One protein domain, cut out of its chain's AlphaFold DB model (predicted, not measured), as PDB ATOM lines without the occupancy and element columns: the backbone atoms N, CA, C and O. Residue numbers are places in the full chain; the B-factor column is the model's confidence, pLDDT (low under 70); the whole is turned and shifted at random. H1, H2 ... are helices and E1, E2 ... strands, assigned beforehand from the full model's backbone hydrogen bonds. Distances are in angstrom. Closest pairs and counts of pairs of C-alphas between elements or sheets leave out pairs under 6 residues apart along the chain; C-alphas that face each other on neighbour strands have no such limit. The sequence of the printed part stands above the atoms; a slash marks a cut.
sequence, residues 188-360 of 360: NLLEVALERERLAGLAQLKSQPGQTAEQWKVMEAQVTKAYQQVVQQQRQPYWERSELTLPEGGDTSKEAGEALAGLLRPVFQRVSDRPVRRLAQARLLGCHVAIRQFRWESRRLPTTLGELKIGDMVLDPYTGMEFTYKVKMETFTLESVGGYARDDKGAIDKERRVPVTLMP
ATOM      1  N   ASN A 188      49.162 -23.011 -13.264       92.38
ATOM      2  CA  ASN A 188      49.375 -24.271 -13.966       92.38
ATOM      3  C   ASN A 188      50.355 -24.080 -15.134       92.38
ATOM      4  O   ASN A 188      50.070 -23.360 -16.087       92.38
ATOM      5  N   LEU A 189      51.485 -24.784 -15.090       94.50
ATOM      6  CA  LEU A 189      52.542 -24.691 -16.100       94.50
ATOM      7  C   LEU A 189      52.397 -25.681 -17.265       94.50
ATOM      8  O   LEU A 189      53.263 -25.717 -18.138       94.50
ATOM      9  N   LEU A 190      51.322 -26.477 -17.309       94.19
ATOM     10  CA  LEU A 190      51.124 -27.462 -18.378       94.19
ATOM     11  C   LEU A 190      51.086 -26.807 -19.765       94.19
ATOM     12  O   LEU A 190      51.661 -27.352 -20.698       94.19
ATOM     13  N   GLU A 191      50.456 -25.638 -19.904       93.81
ATOM     14  CA  GLU A 191      50.409 -24.907 -21.179       93.81
ATOM     15  C   GLU A 191      51.818 -24.546 -21.674       93.81
ATOM     16  O   GLU A 191      52.160 -24.808 -22.826       93.81
ATOM     17  N   VAL A 192      52.667 -24.032 -20.779       92.69
ATOM     18  CA  VAL A 192      54.063 -23.689 -21.091       92.69
ATOM     19  C   VAL A 192      54.854 -24.937 -21.485       92.69
ATOM     20  O   VAL A 192      55.604 -24.912 -22.460       92.69
ATOM     21  N   ALA A 193      54.680 -26.040 -20.752       92.31
ATOM     22  CA  ALA A 193      55.354 -27.301 -21.041       92.31
ATOM     23  C   ALA A 193      54.922 -27.894 -22.394       92.31
ATOM     24  O   ALA A 193      55.766 -28.373 -23.150       92.31
ATOM     25  N   LEU A 194      53.625 -27.831 -22.714       91.94
ATOM     26  CA  LEU A 194      53.073 -28.274 -23.995       91.94
ATOM     27  C   LEU A 194      53.614 -27.439 -25.157       91.94
ATOM     28  O   LEU A 194      54.038 -28.008 -26.157       91.94
ATOM     29  N   GLU A 195      53.655 -26.116 -25.022       92.62
ATOM     30  CA  GLU A 195      54.175 -25.244 -26.078       92.62
ATOM     31  C   GLU A 195      55.659 -25.507 -26.366       92.62
ATOM     32  O   GLU A 195      56.076 -25.574 -27.522       92.62
ATOM     33  N   ARG A 196      56.466 -25.746 -25.329       90.00
ATOM     34  CA  ARG A 196      57.876 -26.128 -25.507       90.00
ATOM     35  C   ARG A 196      58.031 -27.472 -26.195       90.00
ATOM     36  O   ARG A 196      58.860 -27.597 -27.090       90.00
ATOM     37  N   GLU A 197      57.228 -28.455 -25.797       89.50
ATOM     38  CA  GLU A 197      57.224 -29.775 -26.427       89.50
ATOM     39  C   GLU A 197      56.851 -29.670 -27.913       89.50
ATOM     40  O   GLU A 197      57.498 -30.284 -28.758       89.50
ATOM     41  N   ARG A 198      55.865 -28.826 -28.245       91.12
ATOM     42  CA  ARG A 198      55.467 -28.537 -29.626       91.12
ATOM     43  C   ARG A 198      56.628 -27.961 -30.429       91.12
ATOM     44  O   ARG A 198      56.943 -28.472 -31.502       91.12
ATOM     45  N   LEU A 199      57.270 -26.909 -29.919       90.88
ATOM     46  CA  LEU A 199      58.393 -26.250 -30.593       90.88
ATOM     47  C   LEU A 199      59.581 -27.201 -30.784       90.88
ATOM     48  O   LEU A 199      60.154 -27.248 -31.872       90.88
ATOM     49  N   ALA A 200      59.922 -27.984 -29.758       86.00
ATOM     50  CA  ALA A 200      60.992 -28.976 -29.822       86.00
ATOM     51  C   ALA A 200      60.683 -30.082 -30.843       86.00
ATOM     52  O   ALA A 200      61.524 -30.389 -31.689       86.00
ATOM     53  N   GLY A 201      59.460 -30.622 -30.822       84.44
ATOM     54  CA  GLY A 201      59.005 -31.626 -31.781       84.44
ATOM     55  C   GLY A 201      59.037 -31.110 -33.219       84.44
ATOM     56  O   GLY A 201      59.546 -31.790 -34.108       84.44
ATOM     57  N   LEU A 202      58.586 -29.874 -33.458       88.12
ATOM     58  CA  LEU A 202      58.664 -29.256 -34.785       88.12
ATOM     59  C   LEU A 202      60.113 -29.049 -35.241       88.12
ATOM     60  O   LEU A 202      60.442 -29.366 -36.381       88.12
ATOM     61  N   ALA A 203      60.997 -28.557 -34.371       87.75
ATOM     62  CA  ALA A 203      62.413 -28.398 -34.703       87.75
ATOM     63  C   ALA A 203      63.068 -29.742 -35.070       87.75
ATOM     64  O   ALA A 203      63.835 -29.816 -36.032       87.75
ATOM     65  N   GLN A 204      62.722 -30.811 -34.353       82.94
ATOM     66  CA  GLN A 204      63.204 -32.156 -34.648       82.94
ATOM     67  C   GLN A 204      62.680 -32.665 -35.993       82.94
ATOM     68  O   GLN A 204      63.466 -33.150 -36.806       82.94
ATOM     69  N   LEU A 205      61.384 -32.520 -36.275       83.19
ATOM     70  CA  LEU A 205      60.823 -32.936 -37.560       83.19
ATOM     71  C   LEU A 205      61.435 -32.140 -38.733       83.19
ATOM     72  O   LEU A 205      61.720 -32.736 -39.767       83.19
ATOM     73  N   LYS A 206      61.725 -30.835 -38.566       87.31
ATOM     74  CA  LYS A 206      62.430 -30.014 -39.580       87.31
ATOM     75  C   LYS A 206      63.823 -30.548 -39.921       87.31
ATOM     76  O   LYS A 206      64.325 -30.277 -41.005       87.31
ATOM     77  N   SER A 207      64.462 -31.264 -38.995       86.50
ATOM     78  CA  SER A 207      65.805 -31.819 -39.202       86.50
ATOM     79  C   SER A 207      65.823 -33.105 -40.038       86.50
ATOM     80  O   SER A 207      66.899 -33.547 -40.440       86.50
ATOM     81  N   GLN A 208      64.660 -33.707 -40.316       84.12
ATOM     82  CA  GLN A 208      64.573 -34.933 -41.108       84.12
ATOM     83  C   GLN A 208      64.694 -34.631 -42.615       84.12
ATOM     84  O   GLN A 208      63.967 -33.780 -43.131       84.12
ATOM     85  N   PRO A 209      65.588 -35.318 -43.351       89.88
ATOM     86  CA  PRO A 209      65.726 -35.123 -44.791       89.88
ATOM     87  C   PRO A 209      64.512 -35.677 -45.556       89.88
ATOM     88  O   PRO A 209      63.836 -36.594 -45.097       89.88
ATOM     89  N   GLY A 210      64.269 -35.159 -46.763       88.56
ATOM     90  CA  GLY A 210      63.302 -35.734 -47.709       88.56
ATOM     91  C   GLY A 210      61.881 -35.161 -47.668       88.56
ATOM     92  O   GLY A 210      61.052 -35.592 -48.463       88.56
ATOM     93  N   GLN A 211      61.594 -34.183 -46.804       87.50
ATOM     94  CA  GLN A 211      60.315 -33.462 -46.805       87.50
ATOM     95  C   GLN A 211      60.389 -32.196 -47.666       87.50
ATOM     96  O   GLN A 211      61.351 -31.430 -47.594       87.50
ATOM     97  N   THR A 212      59.355 -31.954 -48.469       90.50
ATOM     98  CA  THR A 212      59.193 -30.692 -49.206       90.50
ATOM     99  C   THR A 212      58.719 -29.568 -48.278       90.50
ATOM    100  O   THR A 212      58.109 -29.815 -47.236       90.50
ATOM    101  N   ALA A 213      58.944 -28.311 -48.676       91.38
ATOM    102  CA  ALA A 213      58.468 -27.148 -47.921       91.38
ATOM    103  C   ALA A 213      56.938 -27.148 -47.720       91.38
ATOM    104  O   ALA A 213      56.453 -26.734 -46.667       91.38
ATOM    105  N   GLU A 214      56.179 -27.656 -48.697       89.88
ATOM    106  CA  GLU A 214      54.718 -27.739 -48.604       89.88
ATOM    107  C   GLU A 214      54.267 -28.828 -47.619       89.88
ATOM    108  O   GLU A 214      53.414 -28.576 -46.770       89.88
ATOM    109  N   GLN A 215      54.892 -30.012 -47.651       86.75
ATOM    110  CA  GLN A 215      54.635 -31.066 -46.658       86.75
ATOM    111  C   GLN A 215      54.943 -30.583 -45.239       86.75
ATOM    112  O   GLN A 215      54.168 -30.832 -44.313       86.75
ATOM    113  N   TRP A 216      56.041 -29.838 -45.077       87.56
ATOM    114  CA  TRP A 216      56.406 -29.242 -43.800       87.56
ATOM    115  C   TRP A 216      55.315 -28.301 -43.271       87.56
ATOM    116  O   TRP A 216      54.897 -28.413 -42.118       87.56
ATOM    117  N   LYS A 217      54.818 -27.400 -44.122       90.19
ATOM    118  CA  LYS A 217      53.778 -26.432 -43.762       90.19
ATOM    119  C   LYS A 217      52.489 -27.115 -43.294       90.19
ATOM    120  O   LYS A 217      51.907 -26.694 -42.294       90.19
ATOM    121  N   VAL A 218      52.061 -28.174 -43.984       87.75
ATOM    122  CA  VAL A 218      50.874 -28.961 -43.601       87.75
ATOM    123  C   VAL A 218      51.082 -29.642 -42.245       87.75
ATOM    124  O   VAL A 218      50.225 -29.528 -41.365       87.75
ATOM    125  N   MET A 219      52.231 -30.289 -42.040       86.38
ATOM    126  CA  MET A 219      52.542 -30.980 -40.785       86.38
ATOM    127  C   MET A 219      52.645 -30.009 -39.601       86.38
ATOM    128  O   MET A 219      52.077 -30.270 -38.540       86.38
ATOM    129  N   GLU A 220      53.304 -28.862 -39.780       90.69
ATOM    130  CA  GLU A 220      53.392 -27.813 -38.759       90.69
ATOM    131  C   GLU A 220      52.005 -27.297 -38.354       90.69
ATOM    132  O   GLU A 220      51.730 -27.145 -37.158       90.69
ATOM    133  N   ALA A 221      51.110 -27.086 -39.323       90.25
ATOM    134  CA  ALA A 221      49.740 -26.656 -39.064       90.25
ATOM    135  C   ALA A 221      48.932 -27.715 -38.291       90.25
ATOM    136  O   ALA A 221      48.250 -27.373 -37.323       90.25
ATOM    137  N   GLN A 222      49.032 -28.995 -38.669       87.88
ATOM    138  CA  GLN A 222      48.331 -30.098 -37.996       87.88
ATOM    139  C   GLN A 222      48.802 -30.283 -36.548       87.88
ATOM    140  O   GLN A 222      47.976 -30.318 -35.631       87.88
ATOM    141  N   VAL A 223      50.120 -30.324 -36.321       88.12
ATOM    142  CA  VAL A 223      50.701 -30.415 -34.972       88.12
ATOM    143  C   VAL A 223      50.288 -29.202 -34.141       88.12
ATOM    144  O   VAL A 223      49.820 -29.350 -33.014       88.12
ATOM    145  N   THR A 224      50.382 -27.996 -34.702       91.56
ATOM    146  CA  THR A 224      50.003 -26.771 -33.985       91.56
ATOM    147  C   THR A 224      48.533 -26.768 -33.590       91.56
ATOM    148  O   THR A 224      48.217 -26.482 -32.434       91.56
ATOM    149  N   LYS A 225      47.642 -27.173 -34.499       91.25
ATOM    150  CA  LYS A 225      46.212 -27.312 -34.216       91.25
ATOM    151  C   LYS A 225      45.950 -28.303 -33.078       91.25
ATOM    152  O   LYS A 225      45.168 -27.992 -32.182       91.25
ATOM    153  N   ALA A 226      46.620 -29.458 -33.073       89.56
ATOM    154  CA  ALA A 226      46.463 -30.465 -32.022       89.56
ATOM    155  C   ALA A 226      46.842 -29.918 -30.633       89.56
ATOM    156  O   ALA A 226      46.075 -30.050 -29.680       89.56
ATOM    157  N   TYR A 227      47.988 -29.242 -30.518       92.00
ATOM    158  CA  TYR A 227      48.419 -28.628 -29.257       92.00
ATOM    159  C   TYR A 227      47.487 -27.493 -28.811       92.00
ATOM    160  O   TYR A 227      47.128 -27.424 -27.635       92.00
ATOM    161  N   GLN A 228      47.043 -26.637 -29.737       93.12
ATOM    162  CA  GLN A 228      46.097 -25.557 -29.439       93.12
ATOM    163  C   GLN A 228      44.768 -26.088 -28.896       93.12
ATOM    164  O   GLN A 228      44.246 -25.530 -27.932       93.12
ATOM    165  N   GLN A 229      44.248 -27.186 -29.453       91.94
ATOM    166  CA  GLN A 229      43.040 -27.833 -28.935       91.94
ATOM    167  C   GLN A 229      43.229 -28.308 -27.489       91.94
ATOM    168  O   GLN A 229      42.369 -28.055 -26.647       91.94
ATOM    169  N   VAL A 230      44.365 -28.940 -27.169       92.00
ATOM    170  CA  VAL A 230      44.672 -29.374 -25.793       92.00
ATOM    171  C   VAL A 230      44.738 -28.179 -24.845       92.00
ATOM    172  O   VAL A 230      44.115 -28.206 -23.785       92.00
ATOM    173  N   VAL A 231      45.450 -27.118 -25.225       93.81
ATOM    174  CA  VAL A 231      45.573 -25.896 -24.417       93.81
ATOM    175  C   VAL A 231      44.213 -25.231 -24.200       93.81
ATOM    176  O   VAL A 231      43.881 -24.870 -23.071       93.81
ATOM    177  N   GLN A 232      43.390 -25.118 -25.243       93.81
ATOM    178  CA  GLN A 232      42.053 -24.533 -25.140       93.81
ATOM    179  C   GLN A 232      41.165 -25.320 -24.169       93.81
ATOM    180  O   GLN A 232      40.522 -24.715 -23.314       93.81
ATOM    181  N   GLN A 233      41.185 -26.654 -24.240       92.88
ATOM    182  CA  GLN A 233      40.467 -27.505 -23.286       92.88
ATOM    183  C   GLN A 233      40.993 -27.330 -21.854       92.88
ATOM    184  O   GLN A 233      40.219 -27.317 -20.902       92.88
ATOM    185  N   GLN A 234      42.302 -27.137 -21.665       93.06
ATOM    186  CA  GLN A 234      42.863 -26.916 -20.328       93.06
ATOM    187  C   GLN A 234      42.423 -25.603 -19.677       93.06
ATOM    188  O   GLN A 234      42.363 -25.541 -18.447       93.06
ATOM    189  N   ARG A 235      42.100 -24.582 -20.472       94.44
ATOM    190  CA  ARG A 235      41.618 -23.284 -19.978       94.44
ATOM    191  C   ARG A 235      40.159 -23.317 -19.521       94.44
ATOM    192  O   ARG A 235      39.747 -22.432 -18.780       94.44
ATOM    193  N   GLN A 236      39.394 -24.322 -19.941       95.31
ATOM    194  CA  GLN A 236      38.013 -24.503 -19.504       95.31
ATOM    195  C   GLN A 236      37.952 -25.163 -18.114       95.31
ATOM    196  O   GLN A 236      38.800 -26.020 -17.801       95.31
ATOM    197  N   PRO A 237      36.941 -24.818 -17.291       94.19
ATOM    198  CA  PRO A 237      36.604 -25.573 -16.090       94.19
ATOM    199  C   PRO A 237      36.425 -27.057 -16.406       94.19
ATOM    200  O   PRO A 237      35.946 -27.407 -17.482       94.19
ATOM    201  N   TYR A 238      36.796 -27.948 -15.481       94.50
ATOM    202  CA  TYR A 238      36.865 -29.385 -15.775       94.50
ATOM    203  C   TYR A 238      35.552 -29.962 -16.323       94.50
ATOM    204  O   TYR A 238      35.580 -30.771 -17.245       94.50
ATOM    205  N   TRP A 239      34.415 -29.534 -15.772       90.94
ATOM    206  CA  TRP A 239      33.080 -30.001 -16.155       90.94
ATOM    207  C   TRP A 239      32.598 -29.481 -17.520       90.94
ATOM    208  O   TRP A 239      31.648 -30.032 -18.065       90.94
ATOM    209  N   GLU A 240      33.247 -28.460 -18.082       93.88
ATOM    210  CA  GLU A 240      32.964 -27.922 -19.423       93.88
ATOM    211  C   GLU A 240      33.871 -28.524 -20.503       93.88
ATOM    212  O   GLU A 240      33.624 -28.343 -21.698       93.88
ATOM    213  N   ARG A 241      34.918 -29.258 -20.103       93.38
ATOM    214  CA  ARG A 241      35.875 -29.850 -21.041       93.38
ATOM    215  C   ARG A 241      35.200 -30.915 -21.890       93.38
ATOM    216  O   ARG A 241      34.587 -31.857 -21.388       93.38
ATOM    217  N   SER A 242      35.382 -30.791 -23.193       89.69
ATOM    218  CA  SER A 242      34.964 -31.787 -24.171       89.69
ATOM    219  C   SER A 242      36.074 -32.808 -24.410       89.69
ATOM    220  O   SER A 242      37.255 -32.559 -24.152       89.69
ATOM    221  N   GLU A 243      35.706 -33.981 -24.923       86.50
ATOM    222  CA  GLU A 243      36.712 -34.945 -25.350       86.50
ATOM    223  C   GLU A 243      37.556 -34.360 -26.491       86.50
ATOM    224  O   GLU A 243      37.040 -33.728 -27.411       86.50
ATOM    225  N   LEU A 244      38.872 -34.574 -26.425       85.75
ATOM    226  CA  LEU A 244      39.788 -34.160 -27.480       85.75
ATOM    227  C   LEU A 244      39.484 -34.933 -28.769       85.75
ATOM    228  O   LEU A 244      39.812 -36.115 -28.883       85.75
ATOM    229  N   THR A 245      38.916 -34.240 -29.752       83.31
ATOM    230  CA  THR A 245      38.722 -34.733 -31.119       83.31
ATOM    231  C   THR A 245      40.010 -34.536 -31.922       83.31
ATOM    232  O   THR A 245      40.113 -33.630 -32.752       83.31
ATOM    233  N   LEU A 246      41.029 -35.344 -31.618       78.44
ATOM    234  CA  LEU A 246      42.241 -35.431 -32.437       78.44
ATOM    235  C   LEU A 246      42.026 -36.463 -33.553       78.44
ATOM    236  O   LEU A 246      41.351 -37.462 -33.289       78.44
ATOM    237  N   PRO A 247      42.583 -36.250 -34.762       74.56
ATOM    238  CA  PRO A 247      42.474 -37.206 -35.858       74.56
ATOM    239  C   PRO A 247      42.898 -38.610 -35.413       74.56
ATOM    240  O   PRO A 247      43.916 -38.776 -34.733       74.56
ATOM    241  N   GLU A 248      42.122 -39.621 -35.795       67.50
ATOM    242  CA  GLU A 248      42.565 -41.013 -35.752       67.50
ATOM    243  C   GLU A 248      43.521 -41.171 -36.933       67.50
ATOM    244  O   GLU A 248      43.074 -41.359 -38.055       67.50
ATOM    245  N   GLY A 249      44.808 -40.891 -36.707       59.12
ATOM    246  CA  GLY A 249      45.783 -40.728 -37.786       59.12
ATOM    247  C   GLY A 249      45.725 -41.832 -38.837       59.12
ATOM    248  O   GLY A 249      45.565 -43.001 -38.494       59.12
ATOM    249  N   GLY A 250      45.829 -41.446 -40.105       55.00
ATOM    250  CA  GLY A 250      45.746 -42.394 -41.207       55.00
ATOM    251  C   GLY A 250      47.105 -42.945 -41.690       55.00
ATOM    252  O   GLY A 250      48.170 -42.548 -41.211       55.00
ATOM    253  N   ASP A 251      47.035 -43.871 -42.653       54.94
ATOM    254  CA  ASP A 251      48.122 -44.620 -43.302       54.94
ATOM    255  C   ASP A 251      48.982 -43.878 -44.367       54.94
ATOM    256  O   ASP A 251      49.972 -44.440 -44.841       54.94
ATOM    257  N   THR A 252      48.674 -42.649 -44.793       54.44
ATOM    258  CA  THR A 252      49.374 -41.934 -45.883       54.44
ATOM    259  C   THR A 252      50.291 -40.796 -45.409       54.44
ATOM    260  O   THR A 252      50.179 -40.254 -44.318       54.44
ATOM    261  N   SER A 253      51.230 -40.354 -46.255       49.91
ATOM    262  CA  SER A 253      52.156 -39.248 -45.942       49.91
ATOM    263  C   SER A 253      51.476 -37.874 -45.786       49.91
ATOM    264  O   SER A 253      52.056 -36.984 -45.166       49.91
ATOM    265  N   LYS A 254      50.238 -37.700 -46.282       56.31
ATOM    266  CA  LYS A 254      49.370 -36.546 -45.956       56.31
ATOM    267  C   LYS A 254      48.811 -36.613 -44.528       56.31
ATOM    268  O   LYS A 254      48.352 -35.604 -44.000       56.31
ATOM    269  N   GLU A 255      48.927 -37.775 -43.897       68.00
ATOM    270  CA  GLU A 255      48.487 -38.068 -42.540       68.00
ATOM    271  C   GLU A 255      49.667 -38.113 -41.561       68.00
ATOM    272  O   GLU A 255      49.453 -38.390 -40.396       68.00
ATOM    273  N   ALA A 256      50.906 -37.771 -41.944       71.94
ATOM    274  CA  ALA A 256      52.042 -37.804 -41.012       71.94
ATOM    275  C   ALA A 256      51.830 -36.911 -39.768       71.94
ATOM    276  O   ALA A 256      52.133 -37.321 -38.644       71.94
ATOM    277  N   GLY A 257      51.265 -35.710 -39.941       72.00
ATOM    278  CA  GLY A 257      50.912 -34.846 -38.812       72.00
ATOM    279  C   GLY A 257      49.693 -35.348 -38.029       72.00
ATOM    280  O   GLY A 257      49.648 -35.189 -36.810       72.00
ATOM    281  N   GLU A 258      48.744 -36.016 -38.687       76.81
ATOM    282  CA  GLU A 258      47.585 -36.657 -38.044       76.81
ATOM    283  C   GLU A 258      47.983 -37.909 -37.256       76.81
ATOM    284  O   GLU A 258      47.527 -38.099 -36.133       76.81
ATOM    285  N   ALA A 259      48.894 -38.716 -37.788       76.25
ATOM    286  CA  ALA A 259      49.520 -39.863 -37.148       76.25
ATOM    287  C   ALA A 259      50.325 -39.426 -35.925       76.25
ATOM    288  O   ALA A 259      50.190 -40.022 -34.857       76.25
ATOM    289  N   LEU A 260      51.100 -38.339 -36.028       78.06
ATOM    290  CA  LEU A 260      51.798 -37.770 -34.876       78.06
ATOM    291  C   LEU A 260      50.813 -37.250 -33.816       78.06
ATOM    292  O   LEU A 260      50.981 -37.533 -32.630       78.06
ATOM    293  N   ALA A 261      49.760 -36.535 -34.218       76.38
ATOM    294  CA  ALA A 261      48.719 -36.077 -33.297       76.38
ATOM    295  C   ALA A 261      47.992 -37.255 -32.617       76.38
ATOM    296  O   ALA A 261      47.776 -37.232 -31.401       76.38
ATOM    297  N   GLY A 262      47.678 -38.308 -33.373       78.62
ATOM    298  CA  GLY A 262      47.084 -39.549 -32.879       78.62
ATOM    299  C   GLY A 262      47.998 -40.284 -31.897       78.62
ATOM    300  O   GLY A 262      47.542 -40.722 -30.840       78.62
ATOM    301  N   LEU A 263      49.306 -40.331 -32.173       78.19
ATOM    302  CA  LEU A 263      50.317 -40.907 -31.281       78.19
ATOM    303  C   LEU A 263      50.405 -40.155 -29.942       78.19
ATOM    304  O   LEU A 263      50.615 -40.771 -28.893       78.19
ATOM    305  N   LEU A 264      50.222 -38.833 -29.960       81.38
ATOM    306  CA  LEU A 264      50.268 -37.987 -28.764       81.38
ATOM    307  C   LEU A 264      48.949 -37.975 -27.975       81.38
ATOM    308  O   LEU A 264      48.964 -37.661 -26.781       81.38
ATOM    309  N   ARG A 265      47.816 -38.367 -28.579       82.69
ATOM    310  CA  ARG A 265      46.486 -38.346 -27.936       82.69
ATOM    311  C   ARG A 265      46.462 -39.024 -26.555       82.69
ATOM    312  O   ARG A 265      46.007 -38.371 -25.611       82.69
ATOM    313  N   PRO A 266      46.988 -40.253 -26.353       82.31
ATOM    314  CA  PRO A 266      46.972 -40.891 -25.034       82.31
ATOM    315  C   PRO A 266      47.800 -40.127 -23.995       82.31
ATOM    316  O   PRO A 266      47.478 -40.137 -22.805       82.31
ATOM    317  N   VAL A 267      48.873 -39.460 -24.427       84.81
ATOM    318  CA  VAL A 267      49.713 -38.633 -23.554       84.81
ATOM    319  C   VAL A 267      48.930 -37.400 -23.128       84.81
ATOM    320  O   VAL A 267      48.787 -37.176 -21.927       84.81
ATOM    321  N   PHE A 268      48.357 -36.662 -24.084       87.62
ATOM    322  CA  PHE A 268      47.545 -35.472 -23.821       87.62
ATOM    323  C   PHE A 268      46.371 -35.768 -22.898       87.62
ATOM    324  O   PHE A 268      46.156 -35.048 -21.924       87.62
ATOM    325  N   GLN A 269      45.671 -36.873 -23.132       84.75
ATOM    326  CA  GLN A 269      44.586 -37.322 -22.267       84.75
ATOM    327  C   GLN A 269      45.063 -37.582 -20.827       84.75
ATOM    328  O   GLN A 269      44.436 -37.115 -19.880       84.75
ATOM    329  N   ARG A 270      46.203 -38.259 -20.634       84.50
ATOM    330  CA  ARG A 270      46.738 -38.561 -19.290       84.50
ATOM    331  C   ARG A 270      47.261 -37.339 -18.544       84.50
ATOM    332  O   ARG A 270      47.216 -37.322 -17.313       84.50
ATOM    333  N   VAL A 271      47.824 -36.357 -19.248       89.56
ATOM    334  CA  VAL A 271      48.357 -35.140 -18.612       89.56
ATOM    335  C   VAL A 271      47.258 -34.118 -18.333       89.56
ATOM    336  O   VAL A 271      47.361 -33.384 -17.357       89.56
ATOM    337  N   SER A 272      46.171 -34.135 -19.106       89.12
ATOM    338  CA  SER A 272      45.076 -33.163 -19.012       89.12
ATOM    339  C   SER A 272      44.346 -33.135 -17.666       89.12
ATOM    340  O   SER A 272      43.862 -32.080 -17.253       89.12
ATOM    341  N   ASP A 273      44.269 -34.271 -16.969       91.69
ATOM    342  CA  ASP A 273      43.554 -34.373 -15.690       91.69
ATOM    343  C   ASP A 273      44.427 -33.986 -14.486       91.69
ATOM    344  O   ASP A 273      43.909 -33.699 -13.403       91.69
ATOM    345  N   ARG A 274      45.760 -33.988 -14.633       94.06
ATOM    346  CA  ARG A 274      46.650 -33.834 -13.472       94.06
ATOM    347  C   ARG A 274      46.673 -32.427 -12.867       94.06
ATOM    348  O   ARG A 274      46.760 -32.377 -11.645       94.06
ATOM    349  N   PRO A 275      46.580 -31.306 -13.618       95.00
ATOM    350  CA  PRO A 275      46.476 -29.988 -12.994       95.00
ATOM    351  C   PRO A 275      45.284 -29.886 -12.038       95.00
ATOM    352  O   PRO A 275      45.422 -29.405 -10.920       95.00
ATOM    353  N   VAL A 276      44.129 -30.412 -12.458       96.25
ATOM    354  CA  VAL A 276      42.896 -30.398 -11.658       96.25
ATOM    355  C   VAL A 276      43.047 -31.292 -10.429       96.25
ATOM    356  O   VAL A 276      42.680 -30.887  -9.330       96.25
ATOM    357  N   ARG A 277      43.690 -32.459 -10.578       96.62
ATOM    358  CA  ARG A 277      44.022 -33.336  -9.446       96.62
ATOM    359  C   ARG A 277      44.916 -32.648  -8.416       96.62
ATOM    360  O   ARG A 277      44.651 -32.770  -7.226       96.62
ATOM    361  N   ARG A 278      45.953 -31.936  -8.860       95.44
ATOM    362  CA  ARG A 278      46.876 -31.196  -7.983       95.44
ATOM    363  C   ARG A 278      46.157 -30.097  -7.216       95.44
ATOM    364  O   ARG A 278      46.280 -30.017  -5.999       95.44
ATOM    365  N   LEU A 279      45.333 -29.317  -7.916       97.12
ATOM    366  CA  LEU A 279      44.496 -28.300  -7.288       97.12
ATOM    367  C   LEU A 279      43.546 -28.922  -6.253       97.12
ATOM    368  O   LEU A 279      43.423 -28.394  -5.150       97.12
ATOM    369  N   ALA A 280      42.935 -30.071  -6.565       97.94
ATOM    370  CA  ALA A 280      42.090 -30.798  -5.621       97.94
ATOM    371  C   ALA A 280      42.887 -31.246  -4.388       97.94
ATOM    372  O   ALA A 280      42.434 -31.029  -3.273       97.94
ATOM    373  N   GLN A 281      44.092 -31.802  -4.558       97.75
ATOM    374  CA  GLN A 281      44.956 -32.203  -3.440       97.75
ATOM    375  C   GLN A 281      45.356 -31.011  -2.560       97.75
ATOM    376  O   GLN A 281      45.274 -31.109  -1.338       97.75
ATOM    377  N   ALA A 282      45.736 -29.877  -3.152       97.69
ATOM    378  CA  ALA A 282      46.078 -28.665  -2.408       97.69
ATOM    379  C   ALA A 282      44.879 -28.133  -1.602       97.69
ATOM    380  O   ALA A 282      44.996 -27.843  -0.411       97.69
ATOM    381  N   ARG A 283      43.701 -28.063  -2.232       98.25
ATOM    382  CA  ARG A 283      42.459 -27.614  -1.588       98.25
ATOM    383  C   ARG A 283      41.982 -28.568  -0.492       98.25
ATOM    384  O   ARG A 283      41.648 -28.110   0.598       98.25
ATOM    385  N   LEU A 284      42.037 -29.881  -0.733       98.38
ATOM    386  CA  LEU A 284      41.756 -30.907   0.275       98.38
ATOM    387  C   LEU A 284      42.704 -30.774   1.469       98.38
ATOM    388  O   LEU A 284      42.242 -30.797   2.608       98.38
ATOM    389  N   LEU A 285      44.008 -30.579   1.234       98.44
ATOM    390  CA  LEU A 285      44.990 -30.378   2.302       98.44
ATOM    391  C   LEU A 285      44.623 -29.155   3.153       98.44
ATOM    392  O   LEU A 285      44.562 -29.256   4.378       98.44
ATOM    393  N   GLY A 286      44.308 -28.028   2.509       98.38
ATOM    394  CA  GLY A 286      43.837 -26.825   3.199       98.38
ATOM    395  C   GLY A 286      42.560 -27.066   4.010       98.38
ATOM    396  O   GLY A 286      42.497 -26.681   5.176       98.38
ATOM    397  N   CYS A 287      41.576 -27.772   3.450       98.44
ATOM    398  CA  CYS A 287      40.342 -28.127   4.153       98.44
ATOM    399  C   CYS A 287      40.591 -29.027   5.370       98.44
ATOM    400  O   CYS A 287      40.074 -28.740   6.447       98.44
ATOM    401  N   HIS A 288      41.403 -30.083   5.245       98.31
ATOM    402  CA  HIS A 288      41.748 -30.948   6.381       98.31
ATOM    403  C   HIS A 288      42.371 -30.147   7.525       98.31
ATOM    404  O   HIS A 288      42.014 -30.332   8.690       98.31
ATOM    405  N   VAL A 289      43.289 -29.243   7.192       98.19
ATOM    406  CA  VAL A 289      43.965 -28.383   8.162       98.19
ATOM    407  C   VAL A 289      42.985 -27.405   8.821       98.19
ATOM    408  O   VAL A 289      42.993 -27.278  10.047       98.19
ATOM    409  N   ALA A 290      42.093 -26.786   8.043       98.38
ATOM    410  CA  ALA A 290      41.070 -25.870   8.546       98.38
ATOM    411  C   ALA A 290      40.049 -26.573   9.459       98.38
ATOM    412  O   ALA A 290      39.709 -26.045  10.514       98.38
ATOM    413  N   ILE A 291      39.615 -27.793   9.122       98.12
ATOM    414  CA  ILE A 291      38.721 -28.602   9.973       98.12
ATOM    415  C   ILE A 291      39.381 -28.904  11.322       98.12
ATOM    416  O   ILE A 291      38.727 -28.846  12.366       98.12
ATOM    417  N   ARG A 292      40.683 -29.216  11.328       97.31
ATOM    418  CA  ARG A 292      41.429 -29.449  12.575       97.31
ATOM    419  C   ARG A 292      41.524 -28.186  13.418       97.31
ATOM    420  O   ARG A 292      41.270 -28.254  14.618       97.31
ATOM    421  N   GLN A 293      41.831 -27.055  12.787       97.50
ATOM    422  CA  GLN A 293      41.849 -25.762  13.462       97.50
ATOM    423  C   GLN A 293      40.488 -25.448  14.094       97.50
ATOM    424  O   GLN A 293      40.411 -25.191  15.294       97.50
ATOM    425  N   PHE A 294      39.410 -25.601  13.325       97.88
ATOM    426  CA  PHE A 294      38.043 -25.423  13.803       97.88
ATOM    427  C   PHE A 294      37.724 -26.323  15.005       97.88
ATOM    428  O   PHE A 294      37.113 -25.876  15.976       97.88
ATOM    429  N   ARG A 295      38.175 -27.588  14.985       97.38
ATOM    430  CA  ARG A 295      37.982 -28.523  16.105       97.38
ATOM    431  C   ARG A 295      38.687 -28.067  17.381       97.38
ATOM    432  O   ARG A 295      38.134 -28.276  18.461       97.38
ATOM    433  N   TRP A 296      39.873 -27.466  17.296       96.38
ATOM    434  CA  TRP A 296      40.541 -26.914  18.480       96.38
ATOM    435  C   TRP A 296      39.796 -25.709  19.050       96.38
ATOM    436  O   TRP A 296      39.590 -25.654  20.261       96.38
ATOM    437  N   GLU A 297      39.345 -24.805  18.180       96.88
ATOM    438  CA  GLU A 297      38.660 -23.566  18.565       96.88
ATOM    439  C   GLU A 297      37.249 -23.832  19.121       96.88
ATOM    440  O   GLU A 297      36.874 -23.295  20.160       96.88
ATOM    441  N   SER A 298      36.480 -24.706  18.467       97.31
ATOM    442  CA  SER A 298      35.057 -24.936  18.768       97.31
ATOM    443  C   SER A 298      34.775 -26.214  19.563       97.31
ATOM    444  O   SER A 298      33.624 -26.477  19.902       97.31
ATOM    445  N   ARG A 299      35.791 -27.050  19.822       97.38
ATOM    446  CA  ARG A 299      35.665 -28.377  20.471       97.38
ATOM    447  C   ARG A 299      34.684 -29.343  19.782       97.38
ATOM    448  O   ARG A 299      34.296 -30.347  20.372       97.38
ATOM    449  N   ARG A 300      34.328 -29.091  18.520       97.44
ATOM    450  CA  ARG A 300      33.469 -29.938  17.676       97.44
ATOM    451  C   ARG A 300      33.949 -29.919  16.228       97.44
ATOM    452  O   ARG A 300      34.698 -29.030  15.836       97.44
ATOM    453  N   LEU A 301      33.499 -30.877  15.425       98.25
ATOM    454  CA  LEU A 301      33.654 -30.802  13.972       98.25
ATOM    455  C   LEU A 301      32.653 -29.786  13.382       98.25
ATOM    456  O   LEU A 301      31.589 -29.565  13.979       98.25
ATOM    457  N   PRO A 302      32.980 -29.138  12.248       98.12
ATOM    458  CA  PRO A 302      32.006 -28.318  11.536       98.12
ATOM    459  C   PRO A 302      30.865 -29.209  11.021       98.12
ATOM    460  O   PRO A 302      31.083 -30.375  10.695       98.12
ATOM    461  N   THR A 303      29.636 -28.699  10.960       97.94
ATOM    462  CA  THR A 303      28.499 -29.442  10.392       97.94
ATOM    463  C   THR A 303      28.531 -29.399   8.865       97.94
ATOM    464  O   THR A 303      28.123 -30.356   8.210       97.94
ATOM    465  N   THR A 304      29.066 -28.316   8.296       98.00
ATOM    466  CA  THR A 304      29.262 -28.117   6.849       98.00
ATOM    467  C   THR A 304      30.622 -27.477   6.569       98.00
ATOM    468  O   THR A 304      31.190 -26.829   7.450       98.00
ATOM    469  N   LEU A 305      31.150 -27.599   5.346       98.31
ATOM    470  CA  LEU A 305      32.411 -26.934   4.990       98.31
ATOM    471  C   LEU A 305      32.283 -25.402   4.976       98.31
ATOM    472  O   LEU A 305      33.258 -24.711   5.270       98.31
ATOM    473  N   GLY A 306      31.080 -24.869   4.739       97.81
ATOM    474  CA  GLY A 306      30.797 -23.435   4.807       97.81
ATOM    475  C   GLY A 306      31.119 -22.778   6.159       97.81
ATOM    476  O   GLY A 306      31.491 -21.604   6.195       97.81
ATOM    477  N   GLU A 307      31.076 -23.522   7.274       98.44
ATOM    478  CA  GLU A 307      31.457 -22.999   8.600       98.44
ATOM    479  C   GLU A 307      32.935 -22.597   8.695       98.44
ATOM    480  O   GLU A 307      33.287 -21.760   9.528       98.44
ATOM    481  N   LEU A 308      33.792 -23.153   7.833       98.31
ATOM    482  CA  LEU A 308      35.230 -22.882   7.828       98.31
ATOM    483  C   LEU A 308      35.566 -21.482   7.293       98.31
ATOM    484  O   LEU A 308      36.622 -20.950   7.624       98.31
ATOM    485  N   LYS A 309      34.695 -20.884   6.464       97.94
ATOM    486  CA  LYS A 309      34.887 -19.551   5.854       97.94
ATOM    487  C   LYS A 309      36.221 -19.384   5.098       97.94
ATOM    488  O   LYS A 309      36.811 -18.308   5.100       97.94
ATOM    489  N   ILE A 310      36.679 -20.437   4.415       98.12
ATOM    490  CA  ILE A 310      37.962 -20.472   3.677       98.12
ATOM    491  C   ILE A 310      37.828 -20.221   2.159       98.12
ATOM    492  O   ILE A 310      38.740 -20.537   1.394       98.12
ATOM    493  N   GLY A 311      36.702 -19.652   1.711       97.44
ATOM    494  CA  GLY A 311      36.456 -19.292   0.306       97.44
ATOM    495  C   GLY A 311      36.541 -20.488  -0.648       97.44
ATOM    496  O   GLY A 311      36.113 -21.587  -0.307       97.44
ATOM    497  N   ASP A 312      37.150 -20.296  -1.820       97.94
ATOM    498  CA  ASP A 312      37.246 -21.309  -2.885       97.94
ATOM    499  C   ASP A 312      37.992 -22.592  -2.487       97.94
ATOM    500  O   ASP A 312      37.968 -23.578  -3.228       97.94
ATOM    501  N   MET A 313      38.666 -22.609  -1.331       98.44
ATOM    502  CA  MET A 313      39.349 -23.803  -0.837       98.44
ATOM    503  C   MET A 313      38.387 -24.958  -0.552       98.44
ATOM    504  O   MET A 313      38.835 -26.097  -0.612       98.44
ATOM    505  N   VAL A 314      37.097 -24.704  -0.286       98.50
ATOM    506  CA  VAL A 314      36.096 -25.777  -0.103       98.50
ATOM    507  C   VAL A 314      35.577 -26.357  -1.417       98.50
ATOM    508  O   VAL A 314      34.931 -27.403  -1.395       98.50
ATOM    509  N   LEU A 315      35.838 -25.695  -2.551       98.31
ATOM    510  CA  LEU A 315      35.281 -26.066  -3.849       98.31
ATOM    511  C   LEU A 315      36.140 -27.129  -4.540       98.31
ATOM    512  O   LEU A 315      37.336 -26.932  -4.791       98.31
ATOM    513  N   ASP A 316      35.504 -28.225  -4.931       98.38
ATOM    514  CA  ASP A 316      36.073 -29.281  -5.750       98.38
ATOM    515  C   ASP A 316      36.307 -28.773  -7.183       98.38
ATOM    516  O   ASP A 316      35.352 -28.449  -7.894       98.38
ATOM    517  N   PRO A 317      37.562 -28.723  -7.666       97.69
ATOM    518  CA  PRO A 317      37.850 -28.220  -9.006       97.69
ATOM    519  C   PRO A 317      37.310 -29.119 -10.134       97.69
ATOM    520  O   PRO A 317      37.317 -28.700 -11.292       97.69
ATOM    521  N   TYR A 318      36.834 -30.332  -9.831       97.38
ATOM    522  CA  TYR A 318      36.189 -31.212 -10.806       97.38
ATOM    523  C   TYR A 318      34.712 -30.887 -11.057       97.38
ATOM    524  O   TYR A 318      34.201 -31.252 -12.119       97.38
ATOM    525  N   THR A 319      34.026 -30.244 -10.111       97.12
ATOM    526  CA  THR A 319      32.570 -30.003 -10.173       97.12
ATOM    527  C   THR A 319      32.174 -28.545  -9.952       97.12
ATOM    528  O   THR A 319      31.065 -28.170 -10.314       97.12
ATOM    529  N   GLY A 320      33.039 -27.740  -9.328       96.56
ATOM    530  CA  GLY A 320      32.717 -26.386  -8.876       96.56
ATOM    531  C   GLY A 320      31.847 -26.347  -7.613       96.56
ATOM    532  O   GLY A 320      31.523 -25.263  -7.141       96.56
ATOM    533  N   MET A 321      31.480 -27.507  -7.060       97.50
ATOM    534  CA  MET A 321      30.690 -27.646  -5.830       97.50
ATOM    535  C   MET A 321      31.602 -27.904  -4.630       97.50
ATOM    536  O   MET A 321      32.779 -28.195  -4.808       97.50
ATOM    537  N   GLU A 322      31.077 -27.840  -3.406       98.31
ATOM    538  CA  GLU A 322      31.849 -28.222  -2.218       98.31
ATOM    539  C   GLU A 322      32.341 -29.681  -2.283       98.31
ATOM    540  O   GLU A 322      31.687 -30.555  -2.862       98.31
ATOM    541  N   PHE A 323      33.491 -29.963  -1.660       98.62
ATOM    542  CA  PHE A 323      33.956 -31.338  -1.468       98.62
ATOM    543  C   PHE A 323      32.926 -32.190  -0.721       98.62
ATOM    544  O   PHE A 323      32.176 -31.712   0.133       98.62
ATOM    545  N   THR A 324      32.947 -33.499  -0.975       98.31
ATOM    546  CA  THR A 324      32.115 -34.435  -0.219       98.31
ATOM    547  C   THR A 324      32.656 -34.548   1.202       98.31
ATOM    548  O   THR A 324      33.699 -35.158   1.436       98.31
ATOM    549  N   TYR A 325      31.928 -33.966   2.150       98.25
ATOM    550  CA  TYR A 325      32.247 -33.973   3.572       98.25
ATOM    551  C   TYR A 325      31.219 -34.794   4.346       98.25
ATOM    552  O   TYR A 325      30.015 -34.564   4.234       98.25
ATOM    553  N   LYS A 326      31.685 -35.768   5.133       97.81
ATOM    554  CA  LYS A 326      30.816 -36.596   5.982       97.81
ATOM    555  C   LYS A 326      31.418 -36.720   7.370       97.81
ATOM    556  O   LYS A 326      32.557 -37.156   7.516       97.81
ATOM    557  N   VAL A 327      30.636 -36.382   8.389       97.31
ATOM    558  CA  VAL A 327      31.002 -36.582   9.796       97.31
ATOM    559  C   VAL A 327      30.522 -37.954  10.251       97.31
ATOM    560  O   VAL A 327      29.376 -38.332  10.005       97.31
ATOM    561  N   LYS A 328      31.385 -38.703  10.939       96.25
ATOM    562  CA  LYS A 328      31.044 -39.975  11.579       96.25
ATOM    563  C   LYS A 328      31.592 -39.980  13.001       96.25
ATOM    564  O   LYS A 328      32.770 -40.245  13.218       96.25
ATOM    565  N   MET A 329      30.719 -39.728  13.977       93.62
ATOM    566  CA  MET A 329      31.106 -39.582  15.387       93.62
ATOM    567  C   MET A 329      32.171 -38.480  15.550       93.62
ATOM    568  O   MET A 329      31.889 -37.319  15.269       93.62
ATOM    569  N   GLU A 330      33.391 -38.831  15.962       94.44
ATOM    570  CA  GLU A 330      34.505 -37.892  16.158       94.44
ATOM    571  C   GLU A 330      35.478 -37.804  14.972       94.44
ATOM    572  O   GLU A 330      36.510 -37.123  15.053       94.44
ATOM    573  N   THR A 331      35.184 -38.510  13.881       95.75
ATOM    574  CA  THR A 331      35.989 -38.499  12.660       95.75
ATOM    575  C   THR A 331      35.198 -37.918  11.497       95.75
ATOM    576  O   THR A 331      33.986 -37.696  11.571       95.75
ATOM    577  N   PHE A 332      35.900 -37.626  10.408       96.94
ATOM    578  CA  PHE A 332      35.289 -37.161   9.175       96.94
ATOM    579  C   PHE A 332      35.984 -37.787   7.971       96.94
ATOM    580  O   PHE A 332      37.156 -38.155   8.044       96.94
ATOM    581  N   THR A 333      35.262 -37.868   6.860       97.06
ATOM    582  CA  THR A 333      35.833 -38.122   5.537       97.06
ATOM    583  C   THR A 333      35.675 -36.870   4.691       97.06
ATOM    584  O   THR A 333      34.648 -36.188   4.764       97.06
ATOM    585  N   LEU A 334      36.698 -36.570   3.898       97.88
ATOM    586  CA  LEU A 334      36.708 -35.454   2.968       97.88
ATOM    587  C   LEU A 334      37.254 -35.949   1.631       97.88
ATOM    588  O   LEU A 334      38.370 -36.466   1.565       97.88
ATOM    589  N   GLU A 335      36.455 -35.817   0.579       98.06
ATOM    590  CA  GLU A 335      36.759 -36.415  -0.717       98.06
ATOM    591  C   GLU A 335      36.408 -35.456  -1.855       98.06
ATOM    592  O   GLU A 335      35.359 -34.807  -1.855       98.06
ATOM    593  N   SER A 336      37.282 -35.400  -2.855       98.25
ATOM    594  CA  SER A 336      36.936 -34.884  -4.176       98.25
ATOM    595  C   SER A 336      36.355 -36.007  -5.019       98.25
ATOM    596  O   SER A 336      36.856 -37.136  -4.991       98.25
ATOM    597  N   VAL A 337      35.354 -35.675  -5.832       98.06
ATOM    598  CA  VAL A 337      34.744 -36.604  -6.792       98.06
ATOM    599  C   VAL A 337      35.796 -37.114  -7.786       98.06
ATOM    600  O   VAL A 337      35.727 -38.254  -8.248       98.06
ATOM    601  N   GLY A 338      36.805 -36.291  -8.077       96.94
ATOM    602  CA  GLY A 338      37.911 -36.644  -8.949       96.94
ATOM    603  C   GLY A 338      37.536 -36.722 -10.430       96.94
ATOM    604  O   GLY A 338      36.400 -36.466 -10.848       96.94
ATOM    605  N   GLY A 339      38.538 -37.058 -11.242       95.06
ATOM    606  CA  GLY A 339      38.385 -37.195 -12.689       95.06
ATOM    607  C   GLY A 339      37.704 -38.502 -13.075       95.06
ATOM    608  O   GLY A 339      37.599 -39.427 -12.270       95.06
ATOM    609  N   TYR A 340      37.270 -38.600 -14.325       94.12
ATOM    610  CA  TYR A 340      36.753 -39.857 -14.860       94.12
ATOM    611  C   TYR A 340      37.829 -40.947 -14.883       94.12
ATOM    612  O   TYR A 340      39.016 -40.683 -15.108       94.12
ATOM    613  N   ALA A 341      37.410 -42.185 -14.639       93.44
ATOM    614  CA  ALA A 341      38.272 -43.340 -14.788       93.44
ATOM    615  C   ALA A 341      38.634 -43.541 -16.261       93.44
ATOM    616  O   ALA A 341      37.986 -43.030 -17.177       93.44
ATOM    617  N   ARG A 342      39.713 -44.285 -16.482       89.06
ATOM    618  CA  ARG A 342      40.167 -44.648 -17.819       89.06
ATOM    619  C   ARG A 342      40.356 -46.150 -17.896       89.06
ATOM    620  O   ARG A 342      40.793 -46.757 -16.915       89.06
ATOM    621  N   ASP A 343      40.010 -46.731 -19.034       88.69
ATOM    622  CA  ASP A 343      40.279 -48.140 -19.312       88.69
ATOM    623  C   ASP A 343      41.762 -48.374 -19.669       88.69
ATOM    624  O   ASP A 343      42.578 -47.446 -19.713       88.69
ATOM    625  N   ASP A 344      42.128 -49.627 -19.947       83.88
ATOM    626  CA  ASP A 344      43.499 -50.001 -20.327       83.88
ATOM    627  C   ASP A 344      43.966 -49.357 -21.648       83.88
ATOM    628  O   ASP A 344      45.172 -49.263 -21.906       83.88
ATOM    629  N   LYS A 345      43.027 -48.889 -22.480       80.25
ATOM    630  CA  LYS A 345      43.280 -48.185 -23.745       80.25
ATOM    631  C   LYS A 345      43.350 -46.664 -23.557       80.25
ATOM    632  O   LYS A 345      43.765 -45.959 -24.473       80.25
ATOM    633  N   GLY A 346      43.030 -46.158 -22.365       80.69
ATOM    634  CA  GLY A 346      43.004 -44.734 -22.035       80.69
ATOM    635  C   GLY A 346      41.676 -44.034 -22.340       80.69
ATOM    636  O   GLY A 346      41.579 -42.825 -22.086       80.69
ATOM    637  N   ALA A 347      40.673 -44.766 -22.835       85.12
ATOM    638  CA  ALA A 347      39.339 -44.242 -23.101       85.12
ATOM    639  C   ALA A 347      38.659 -43.836 -21.790       85.12
ATOM    640  O   ALA A 347      38.861 -44.467 -20.751       85.12
ATOM    641  N   ILE A 348      37.892 -42.745 -21.837       87.62
ATOM    642  CA  ILE A 348      37.214 -42.187 -20.666       87.62
ATOM    643  C   ILE A 348      35.980 -43.031 -20.349       87.62
ATOM    644  O   ILE A 348      35.074 -43.156 -21.168       87.62
ATOM    645  N   ASP A 349      35.928 -43.543 -19.127       92.69
ATOM    646  CA  ASP A 349      34.768 -44.206 -18.548       92.69
ATOM    647  C   ASP A 349      33.905 -43.139 -17.855       92.69
ATOM    648  O   ASP A 349      34.200 -42.704 -16.742       92.69
ATOM    649  N   LYS A 350      32.874 -42.641 -18.556       91.25
ATOM    650  CA  LYS A 350      32.013 -41.544 -18.068       91.25
ATOM    651  C   LYS A 350      31.121 -41.950 -16.891       91.25
ATOM    652  O   LYS A 350      30.596 -41.072 -16.207       91.25
ATOM    653  N   GLU A 351      30.953 -43.245 -16.653       95.06
ATOM    654  CA  GLU A 351      30.120 -43.775 -15.572       95.06
ATOM    655  C   GLU A 351      30.903 -43.907 -14.263       95.06
ATOM    656  O   GLU A 351      30.320 -43.919 -13.178       95.06
ATOM    657  N   ARG A 352      32.237 -43.948 -14.341       96.31
ATOM    658  CA  ARG A 352      33.107 -44.144 -13.184       96.31
ATOM    659  C   ARG A 352      34.053 -42.971 -12.985       96.31
ATOM    660  O   ARG A 352      34.748 -42.535 -13.898       96.31
ATOM    661  N   ARG A 353      34.162 -42.499 -11.746       95.62
ATOM    662  CA  ARG A 353      35.157 -41.497 -11.341       95.62
ATOM    663  C   ARG A 353      36.194 -42.094 -10.397       95.62
ATOM    664  O   ARG A 353      35.942 -43.097  -9.732       95.62
ATOM    665  N   VAL A 354      37.378 -41.492 -10.380       96.31
ATOM    666  CA  VAL A 354      38.491 -41.858  -9.500       96.31
ATOM    667  C   VAL A 354      38.619 -40.767  -8.443       96.31
ATOM    668  O   VAL A 354      39.240 -39.740  -8.734       96.31
ATOM    669  N   PRO A 355      38.049 -40.967  -7.241       97.31
ATOM    670  CA  PRO A 355      38.056 -39.943  -6.211       97.31
ATOM    671  C   PRO A 355      39.484 -39.578  -5.815       97.31
ATOM    672  O   PRO A 355      40.409 -40.399  -5.860       97.31
ATOM    673  N   VAL A 356      39.659 -38.320  -5.423       97.25
ATOM    674  CA  VAL A 356      40.905 -37.849  -4.821       97.25
ATOM    675  C   VAL A 356      40.644 -37.707  -3.335       97.25
ATOM    676  O   VAL A 356      39.806 -36.911  -2.916       97.25
ATOM    677  N   THR A 357      41.357 -38.499  -2.548       95.62
ATOM    678  CA  THR A 357      41.255 -38.493  -1.093       95.62
ATOM    679  C   THR A 357      42.624 -38.228  -0.491       95.62
ATOM    680  O   THR A 357      43.661 -38.595  -1.052       95.62
ATOM    681  N   LEU A 358      42.613 -37.554   0.650       93.06
ATOM    682  CA  LEU A 358      43.757 -37.410   1.529       93.06
ATOM    683  C   LEU A 358      43.403 -38.182   2.797       93.06
ATOM    684  O   LEU A 358      42.390 -37.896   3.428       93.06
ATOM    685  N   MET A 359      44.177 -39.214   3.121       87.25
ATOM    686  CA  MET A 359      43.960 -40.011   4.327       87.25
ATOM    687  C   MET A 359      44.896 -39.507   5.436       87.25
ATOM    688  O   MET A 359      46.089 -39.806   5.362       87.25
ATOM    689  N   PRO A 360      44.393 -38.698   6.390       78.75
ATOM    690  CA  PRO A 360      45.176 -38.197   7.520       78.75
ATOM    691  C   PRO A 360      45.523 -39.256   8.568       78.75
ATOM    692  O   PRO A 360      44.846 -40.311   8.612       78.75
TER     693      PRO A 360
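Overview. This is residues 188 to 360 of the 360 residues of an uncharacterized protein of Armatimonadetes bacterium (UniProt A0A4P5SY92). The model is a long rod of two halves set end to end. In one half the helices H1, H2 and H3 lie side by side; in the other the long helix H4 covers one face of a small, twisted three-stranded sheet, E1 E2 E3, with the short helices H5 and H6 packed on H4. The printed part has 173 residues, with six named helices followed by three named strands; the sheet's order is E1 - E2 - E3, antiparallel, and the class is mixed, helices and strands. It is loose, with a radius of gyration of the C-alphas of 21.5 A, and spans 74 by 29 by 24 A.

Arrangement. H1, residues 190 to 206, and H2, residues 213 to 235, form a helical hairpin and touch at a shallow tilt of 10 degrees, opposite ways; their closest C-alphas, of Glu 191 and Val 231, are 5.9 A apart. H3, residues 253 to 272, touches H2 at a shallow tilt of 20 degrees, the same way, with the C-alphas of Met 219 and Gly 257 closest at 4.6 A. H3 has a kink of 41 degrees near residue 266. H4, residues 274 to 298, and H3 meet only through their link. H4 touches H6, residues 311 to 314, with its residues 283 to 287 alone; the closest C-alphas, of Arg 283 and Met 313, are 5.0 A apart. H4 only just touches H5, residues 305 to 308, with 3 pairs of C-alphas within 8 A, the closest those of Ala 290 and Leu 308 at 6.6 A. E1, residues 324 to 328, E2, residues 331 to 342, and E3, residues 348 to 357, form a meander, each strand the antiparallel neighbour of the one before. N 326 and O 333 are 3.0 A apart between E1 and E2, and N 336 and O 356 are 2.9 A apart between E2 and E3, both within hydrogen-bond range. E2 bends by 63 degrees at residue 339 and E3 by 97 degrees at residue 351. H4 is on the sheet at a height over the sheet of 9.8 A, over E2 and E3, making two layers, helix on one face of a sheet. Every O i to N i+4 pair is within hydrogen-bond range in H1, H2 and H4, and 12 of 16 in H3; H5 and H6 are too short for such a pair.

Along the chain. H1 begins at C-alpha 190 (51.124, -27.462, -18.378) and is 24.2 A long; H2 is 32.9 A and H3 28.5 A. H4, 35.4 A, ends at C-alpha 298 (35.057, -24.936, 18.768). H5 is 5.7 A, H6 6.5 A and E1 13.1 A. E2 is 31.4 A, and E3, 20.3 A, ends at C-alpha 357 (41.255, -38.493, -1.093).

Size, cuts and confidence. The two farthest C-alphas, of Gly 210 and Arg 299, are 73.9 A apart. Residues 207 to 214, of which 213 and 214 belong to H2, stand free. The printed part has no cut, and the link from H2 to H3, 17 residues, is long. Mean pLDDT of the printed part is 90.4; residues 248 to 255 are under 70.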